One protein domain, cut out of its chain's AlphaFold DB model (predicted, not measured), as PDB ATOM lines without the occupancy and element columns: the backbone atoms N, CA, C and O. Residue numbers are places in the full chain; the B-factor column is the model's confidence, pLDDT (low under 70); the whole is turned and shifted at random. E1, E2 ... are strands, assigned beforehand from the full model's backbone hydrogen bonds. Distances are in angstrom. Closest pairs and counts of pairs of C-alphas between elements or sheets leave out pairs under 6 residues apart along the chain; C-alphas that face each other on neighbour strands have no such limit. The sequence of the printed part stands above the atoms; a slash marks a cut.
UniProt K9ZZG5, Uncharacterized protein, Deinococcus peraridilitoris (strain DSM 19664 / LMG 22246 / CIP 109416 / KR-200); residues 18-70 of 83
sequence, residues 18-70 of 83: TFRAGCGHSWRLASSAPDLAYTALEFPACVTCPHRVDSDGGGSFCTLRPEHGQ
ATOM      1  N   THR A  18     231.650 160.995 175.303       87.06
ATOM      2  CA  THR A  18     232.632 160.921 174.226       87.06
ATOM      3  C   THR A  18     233.627 162.065 174.380       87.06
ATOM      4  O   THR A  18     233.258 163.238 174.316       87.06
ATOM      5  N   PHE A  19     234.889 161.721 174.593       84.69
ATOM      6  CA  PHE A  19     236.013 162.639 174.623       84.69
ATOM      7  C   PHE A  19     236.766 162.569 173.307       84.69
ATOM      8  O   PHE A  19     237.117 161.484 172.854       84.69
ATOM      9  N   ARG A  20     237.078 163.726 172.738       81.12
ATOM     10  CA  ARG A  20     237.935 163.876 171.573       81.12
ATOM     11  C   ARG A  20     239.310 164.339 172.027       81.12
ATOM     12  O   ARG A  20     239.443 165.410 172.626       81.12
ATOM     13  N   ALA A  21     240.344 163.563 171.715       74.06
ATOM     14  CA  ALA A  21     241.666 164.158 171.590       74.06
ATOM     15  C   ALA A  21     241.650 164.985 170.315       74.06
ATOM     16  O   ALA A  21     241.242 164.501 169.254       74.06
ATOM     17  N   GLY A  22     242.130 166.221 170.366       65.00
ATOM     18  CA  GLY A  22     242.122 167.061 169.171       65.00
ATOM     19  C   GLY A  22     243.091 166.630 168.056       65.00
ATOM     20  O   GLY A  22     243.297 167.370 167.105       65.00
ATOM     21  N   CYS A  23     243.629 165.410 168.121       73.00
ATOM     22  CA  CYS A  23     244.228 164.666 167.012       73.00
ATOM     23  C   CYS A  23     243.206 163.806 166.235       73.00
ATOM     24  O   CYS A  23     243.594 162.938 165.459       73.00
ATOM     25  N   GLY A  24     241.902 164.047 166.417       69.56
ATOM     26  CA  GLY A  24     240.834 163.437 165.617       69.56
ATOM     27  C   GLY A  24     240.356 162.073 166.112       69.56
ATOM     28  O   GLY A  24     239.529 161.455 165.449       69.56
ATOM     29  N   HIS A  25     240.837 161.626 167.273       75.94
ATOM     30  CA  HIS A  25     240.389 160.390 167.906       75.94
ATOM     31  C   HIS A  25     239.397 160.673 169.020       75.94
ATOM     32  O   HIS A  25     239.609 161.576 169.829       75.94
ATOM     33  N   SER A  26     238.340 159.865 169.058       80.62
ATOM     34  CA  SER A  26     237.277 159.973 170.044       80.62
ATOM     35  C   SER A  26     237.149 158.660 170.823       80.62
ATOM     36  O   SER A  26     237.129 157.582 170.229       80.62
ATOM     37  N   TRP A  27     237.042 158.746 172.149       80.38
ATOM     38  CA  TRP A  27     236.817 157.615 173.056       80.38
ATOM     39  C   TRP A  27     235.599 157.882 173.925       80.38
ATOM     40  O   TRP A  27     235.359 159.019 174.318       80.38
ATOM     41  N   ARG A  28     234.858 156.835 174.289       84.44
ATOM     42  CA  ARG A  28     233.835 156.936 175.336       84.44
ATOM     43  C   ARG A  28     234.452 156.555 176.667       84.44
ATOM     44  O   ARG A  28     234.974 155.452 176.807       84.44
ATOM     45  N   LEU A  29     234.399 157.474 177.622       81.88
ATOM     46  CA  LEU A  29     234.887 157.265 178.978       81.88
ATOM     47  C   LEU A  29     233.785 157.667 179.954       81.88
ATOM     48  O   LEU A  29     233.133 158.698 179.787       81.88
ATOM     49  N   ALA A  30     233.589 156.860 180.990       83.25
ATOM     50  CA  ALA A  30     232.738 157.211 182.117       83.25
ATOM     51  C   ALA A  30     233.465 158.261 182.970       83.25
ATOM     52  O   ALA A  30     234.254 157.919 183.850       83.25
ATOM     53  N   SER A  31     233.249 159.545 182.679       79.69
ATOM     54  CA  SER A  31     233.877 160.648 183.411       79.69
ATOM     55  C   SER A  31     233.019 161.906 183.367       79.69
ATOM     56  O   SER A  31     232.448 162.250 182.336       79.69
ATOM     57  N   SER A  32     232.960 162.613 184.494       78.56
ATOM     58  CA  SER A  32     232.352 163.941 184.613       78.56
ATOM     59  C   SER A  32     233.378 165.080 184.536       78.56
ATOM     60  O   SER A  32     233.021 166.241 184.736       78.56
ATOM     61  N   ALA A  33     234.654 164.769 184.279       79.94
ATOM     62  CA  ALA A  33     235.708 165.772 184.207       79.94
ATOM     63  C   ALA A  33     235.581 166.641 182.936       79.94
ATOM     64  O   ALA A  33     235.274 166.116 181.864       79.94
ATOM     65  N   PRO A  34     235.853 167.957 183.026       75.62
ATOM     66  CA  PRO A  34     235.772 168.867 181.880       75.62
ATOM     67  C   PRO A  34     236.918 168.690 180.871       75.62
ATOM     68  O   PRO A  34     236.749 169.009 179.699       75.62
ATOM     69  N   ASP A  35     238.075 168.203 181.317       77.25
ATOM     70  CA  ASP A  35     239.226 167.830 180.492       77.25
ATOM     71  C   ASP A  35     239.935 166.658 181.186       77.25
ATOM     72  O   ASP A  35     239.914 166.561 182.420       77.25
ATOM     73  N   LEU A  36     240.515 165.747 180.410       81.12
ATOM     74  CA  LEU A  36     241.276 164.610 180.924       81.12
ATOM     75  C   LEU A  36     242.683 164.607 180.333       81.12
ATOM     76  O   LEU A  36     242.864 164.689 179.121       81.12
ATOM     77  N   ALA A  37     243.683 164.421 181.193       82.81
ATOM     78  CA  ALA A  37     245.050 164.171 180.764       82.81
ATOM     79  C   ALA A  37     245.211 162.694 180.383       82.81
ATOM     80  O   ALA A  37     245.114 161.805 181.230       82.81
ATOM     81  N   TYR A  38     245.481 162.430 179.109       76.75
ATOM     82  CA  TYR A  38     245.819 161.104 178.615       76.75
ATOM     83  C   TYR A  38     247.338 160.961 178.534       76.75
ATOM     84  O   TYR A  38     247.992 161.464 177.617       76.75
ATOM     85  N   THR A  39     247.893 160.309 179.554       75.38
ATOM     86  CA  THR A  39     249.332 160.063 179.736       75.38
ATOM     87  C   THR A  39     249.781 158.731 179.148       75.38
ATOM     88  O   THR A  39     250.973 158.506 178.948       75.38
ATOM     89  N   ALA A  40     248.832 157.840 178.861       65.25
ATOM     90  CA  ALA A  40     249.100 156.607 178.157       65.25
ATOM     91  C   ALA A  40     249.425 156.991 176.705       65.25
ATOM     92  O   ALA A  40     248.545 157.207 175.886       65.25
ATOM     93  N   LEU A  41     250.702 157.152 176.361       61.19
ATOM     94  CA  LEU A  41     251.158 157.512 175.007       61.19
ATOM     95  C   LEU A  41     250.890 156.406 173.954       61.19
ATOM     96  O   LEU A  41     251.485 156.408 172.881       61.19
ATOM     97  N   GLU A  42     249.981 155.469 174.239       60.47
ATOM     98  CA  GLU A  42     249.460 154.426 173.340       60.47
ATOM     99  C   GLU A  42     248.778 155.014 172.101       60.47
ATOM    100  O   GLU A  42     248.552 154.304 171.124       60.47
ATOM    101  N   PHE A  43     248.502 156.320 172.107       62.78
ATOM    102  CA  PHE A  43     248.092 157.045 170.922       62.78
ATOM    103  C   PHE A  43     249.308 157.646 170.184       62.78
ATOM    104  O   PHE A  43     249.749 158.747 170.532       62.78
ATOM    105  N   PRO A  44     249.849 156.989 169.134       67.12
ATOM    106  CA  PRO A  44     251.077 157.430 168.463       67.12
ATOM    107  C   PRO A  44     250.951 158.816 167.818       67.12
ATOM    108  O   PRO A  44     251.945 159.518 167.684       67.12
ATOM    109  N   ALA A  45     249.737 159.258 167.472       67.69
ATOM    110  CA  ALA A  45     249.501 160.597 166.927       67.69
ATOM    111  C   ALA A  45     249.396 161.696 168.006       67.69
ATOM    112  O   ALA A  45     249.185 162.864 167.677       67.69
ATOM    113  N   CYS A  46     249.589 161.369 169.293       72.00
ATOM    114  CA  CYS A  46     249.676 162.375 170.352       72.00
ATOM    115  C   CYS A  46     250.915 163.271 170.182       72.00
ATOM    116  O   CYS A  46     250.845 164.473 170.426       72.00
ATOM    117  N   VAL A  47     252.035 162.727 169.687       72.62
ATOM    118  CA  VAL A  47     253.299 163.479 169.561       72.62
ATOM    119  C   VAL A  47     253.210 164.667 168.599       72.62
ATOM    120  O   VAL A  47     253.907 165.658 168.812       72.62
ATOM    121  N   THR A  48     252.338 164.578 167.589       74.38
ATOM    122  CA  THR A  48     252.078 165.619 166.580       74.38
ATOM    123  C   THR A  48     250.782 166.391 166.833       74.38
ATOM    124  O   THR A  48     250.362 167.183 165.993       74.38
ATOM    125  N   CYS A  49     250.094 166.130 167.946       74.25
ATOM    126  CA  CYS A  49     248.800 166.733 168.223       74.25
ATOM    127  C   CYS A  49     248.964 168.189 168.692       74.25
ATOM    128  O   CYS A  49     249.745 168.433 169.612       74.25
ATOM    129  N   PRO A  50     248.177 169.150 168.170       73.25
ATOM    130  CA  PRO A  50     248.185 170.526 168.680       73.25
ATOM    131  C   PRO A  50     247.671 170.639 170.128       73.25
ATOM    132  O   PRO A  50     247.849 171.667 170.767       73.25
ATOM    133  N   HIS A  51     247.054 169.579 170.659       74.19
ATOM    134  CA  HIS A  51     246.585 169.479 172.045       74.19
ATOM    135  C   HIS A  51     247.555 168.722 172.964       74.19
ATOM    136  O   HIS A  51     247.189 168.369 174.093       74.19
ATOM    137  N   ARG A  52     248.774 168.443 172.484       80.44
ATOM    138  CA  ARG A  52     249.866 167.932 173.310       80.44
ATOM    139  C   ARG A  52     250.334 169.036 174.248       80.44
ATOM    140  O   ARG A  52     250.687 170.126 173.810       80.44
ATOM    141  N   VAL A  53     250.376 168.715 175.530       81.94
ATOM    142  CA  VAL A  53     250.951 169.570 176.560       81.94
ATOM    143  C   VAL A  53     252.275 168.948 176.965       81.94
ATOM    144  O   VAL A  53     252.324 167.801 177.413       81.94
ATOM    145  N   ASP A  54     253.355 169.695 176.764       80.44
ATOM    146  CA  ASP A  54     254.647 169.355 177.341       80.44
ATOM    147  C   ASP A  54     254.706 169.940 178.751       80.44
ATOM    148  O   ASP A  54     254.521 171.143 178.935       80.44
ATOM    149  N   SER A  55     254.858 169.077 179.752       71.00
ATOM    150  CA  SER A  55     254.976 169.500 181.146       71.00
ATOM    151  C   SER A  55     256.429 169.443 181.570       71.00
ATOM    152  O   SER A  55     257.090 168.423 181.367       71.00
ATOM    153  N   ASP A  56     256.897 170.503 182.222       74.38
ATOM    154  CA  ASP A  56     258.245 170.553 182.775       74.38
ATOM    155  C   ASP A  56     258.412 169.447 183.835       74.38
ATOM    156  O   ASP A  56     257.736 169.432 184.864       74.38
ATOM    157  N   GLY A  57     259.228 168.438 183.519       69.12
ATOM    158  CA  GLY A  57     259.526 167.293 184.389       69.12
ATOM    159  C   GLY A  57     258.462 166.184 184.482       69.12
ATOM    160  O   GLY A  57     258.760 165.123 185.027       69.12
ATOM    161  N   GLY A  58     257.250 166.380 183.945       66.06
ATOM    162  CA  GLY A  58     256.105 165.463 184.123       66.06
ATOM    163  C   GLY A  58     255.826 164.485 182.974       66.06
ATOM    164  O   GLY A  58     254.934 163.646 183.087       66.06
ATOM    165  N   GLY A  59     256.577 164.584 181.875       73.69
ATOM    166  CA  GLY A  59     256.278 163.886 180.625       73.69
ATOM    167  C   GLY A  59     255.164 164.580 179.836       73.69
ATOM    168  O   GLY A  59     254.258 165.197 180.399       73.69
ATOM    169  N   SER A  60     255.242 164.521 178.507       77.25
ATOM    170  CA  SER A  60     254.195 165.096 177.668       77.25
ATOM    171  C   SER A  60     252.938 164.225 177.705       77.25
ATOM    172  O   SER A  60     253.026 162.997 177.693       77.25
ATOM    173  N   PHE A  61     251.770 164.852 177.666       80.25
ATOM    174  CA  PHE A  61     250.487 164.157 177.572       80.25
ATOM    175  C   PHE A  61     249.558 164.864 176.591       80.25
ATOM    176  O   PHE A  61     249.775 166.020 176.219       80.25
ATOM    177  N   CYS A  62     248.509 164.169 176.164       83.06
ATOM    178  CA  CYS A  62     247.455 164.772 175.356       83.06
ATOM    179  C   CYS A  62     246.248 165.135 176.217       83.06
ATOM    180  O   CYS A  62     245.852 164.370 177.094       83.06
ATOM    181  N   THR A  63     245.649 166.292 175.943       83.50
ATOM    182  CA  THR A  63     244.381 166.699 176.568       83.50
ATOM    183  C   THR A  63     243.196 166.119 175.795       83.50
ATOM    184  O   THR A  63     243.125 166.216 174.564       83.50
ATOM    185  N   LEU A  64     242.277 165.478 176.513       83.31
ATOM    186  CA  LEU A  64     241.025 164.944 175.991       83.31
ATOM    187  C   LEU A  64     239.879 165.850 176.427       83.31
ATOM    188  O   LEU A  64     239.674 166.069 177.621       83.31
ATOM    189  N   ARG A  65     239.090 166.319 175.461       82.00
ATOM    190  CA  ARG A  65     237.961 167.218 175.720       82.00
ATOM    191  C   ARG A  65     236.640 166.546 175.367       82.00
ATOM    192  O   ARG A  65     236.560 165.920 174.314       82.00
ATOM    193  N   PRO A  66     235.602 166.662 176.202       85.00
ATOM    194  CA  PRO A  66     234.285 166.123 175.889       85.00
ATOM    195  C   PRO A  66     233.711 166.799 174.634       85.00
ATOM    196  O   PRO A  66     233.664 168.024 174.562       85.00
ATOM    197  N   GLU A  67     233.249 166.016 173.654       81.12
ATOM    198  CA  GLU A  67     232.755 166.528 172.357       81.12
ATOM    199  C   GLU A  67     231.516 167.418 172.492       81.12
ATOM    200  O   GLU A  67     231.323 168.349 171.715       81.12
ATOM    201  N   HIS A  68     230.688 167.142 173.498       73.25
ATOM    202  CA  HIS A  68     229.454 167.876 173.779       73.25
ATOM    203  C   HIS A  68     229.500 168.613 175.123       73.25
ATOM    204  O   HIS A  68     228.464 169.038 175.634       73.25
ATOM    205  N   GLY A  69     230.686 168.753 175.721       65.94
ATOM    206  CA  GLY A  69     230.837 169.498 176.964       65.94
ATOM    207  C   GLY A  69     230.670 170.992 176.719       65.94
ATOM    208  O   GLY A  69     231.297 171.562 175.826       65.94
ATOM    209  N   GLN A  70     229.839 171.649 177.525       65.25
ATOM    210  CA  GLN A  70     229.752 173.105 177.517       65.25
ATOM    211  C   GLN A  70     231.120 173.670 177.930       65.25
ATOM    212  O   GLN A  70     231.555 173.486 179.067       65.25
TER     213      GLN A  70
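AT A GLANCE: This is residues 18 to 70 of the 83 residues of an uncharacterized protein of Deinococcus peraridilitoris (strain DSM 19664 / LMG 22246 / CIP 109416 / KR-200) (UniProt K9ZZG5). Little regular structure is present: a small, strongly twisted sheet of four strands, curled like part of a barrel, has the long loop of residues 39 to 60 at one end. The printed part has 53 residues, with strands E1 to E4 and no named helix. The order across the sheet is E2, E1, E4, E3, antiparallel. The class is all strand, with 19 residues in named elements; the whole is compact, radius of gyration of the C-alphas 10.7 A, spanning 30 by 19 by 17 A.

IN THESE COORDINATES: E1, residues 18 to 21, begins at C-alpha 18 (232.632, 160.921, 174.226) and is 10.0 A long. E2, residues 25 to 30, is 16.4 A; E3, residues 36 to 38, 6.2 A. E4, residues 61 to 66, is 16.4 A, ending at C-alpha 66 (234.285, 166.123, 175.889).

HOW THE PARTS SIT: Hairpin E1 and E2 has N 19 and O 27 2.8 A apart, within hydrogen-bond range. Between E1 and E4, N 20 and O 65 are 2.8 A apart; in hairpin E3 and E4, N 36 and O 64 are 2.9 A apart. E2 and E3, the edge strands, are apart.

THE WHOLE: The farthest C-alphas, Gly 57 and His 68, are 31.9 A apart. The printed part has no cut. The E3 to E4 link is long. Low-confidence residues include 40 to 45.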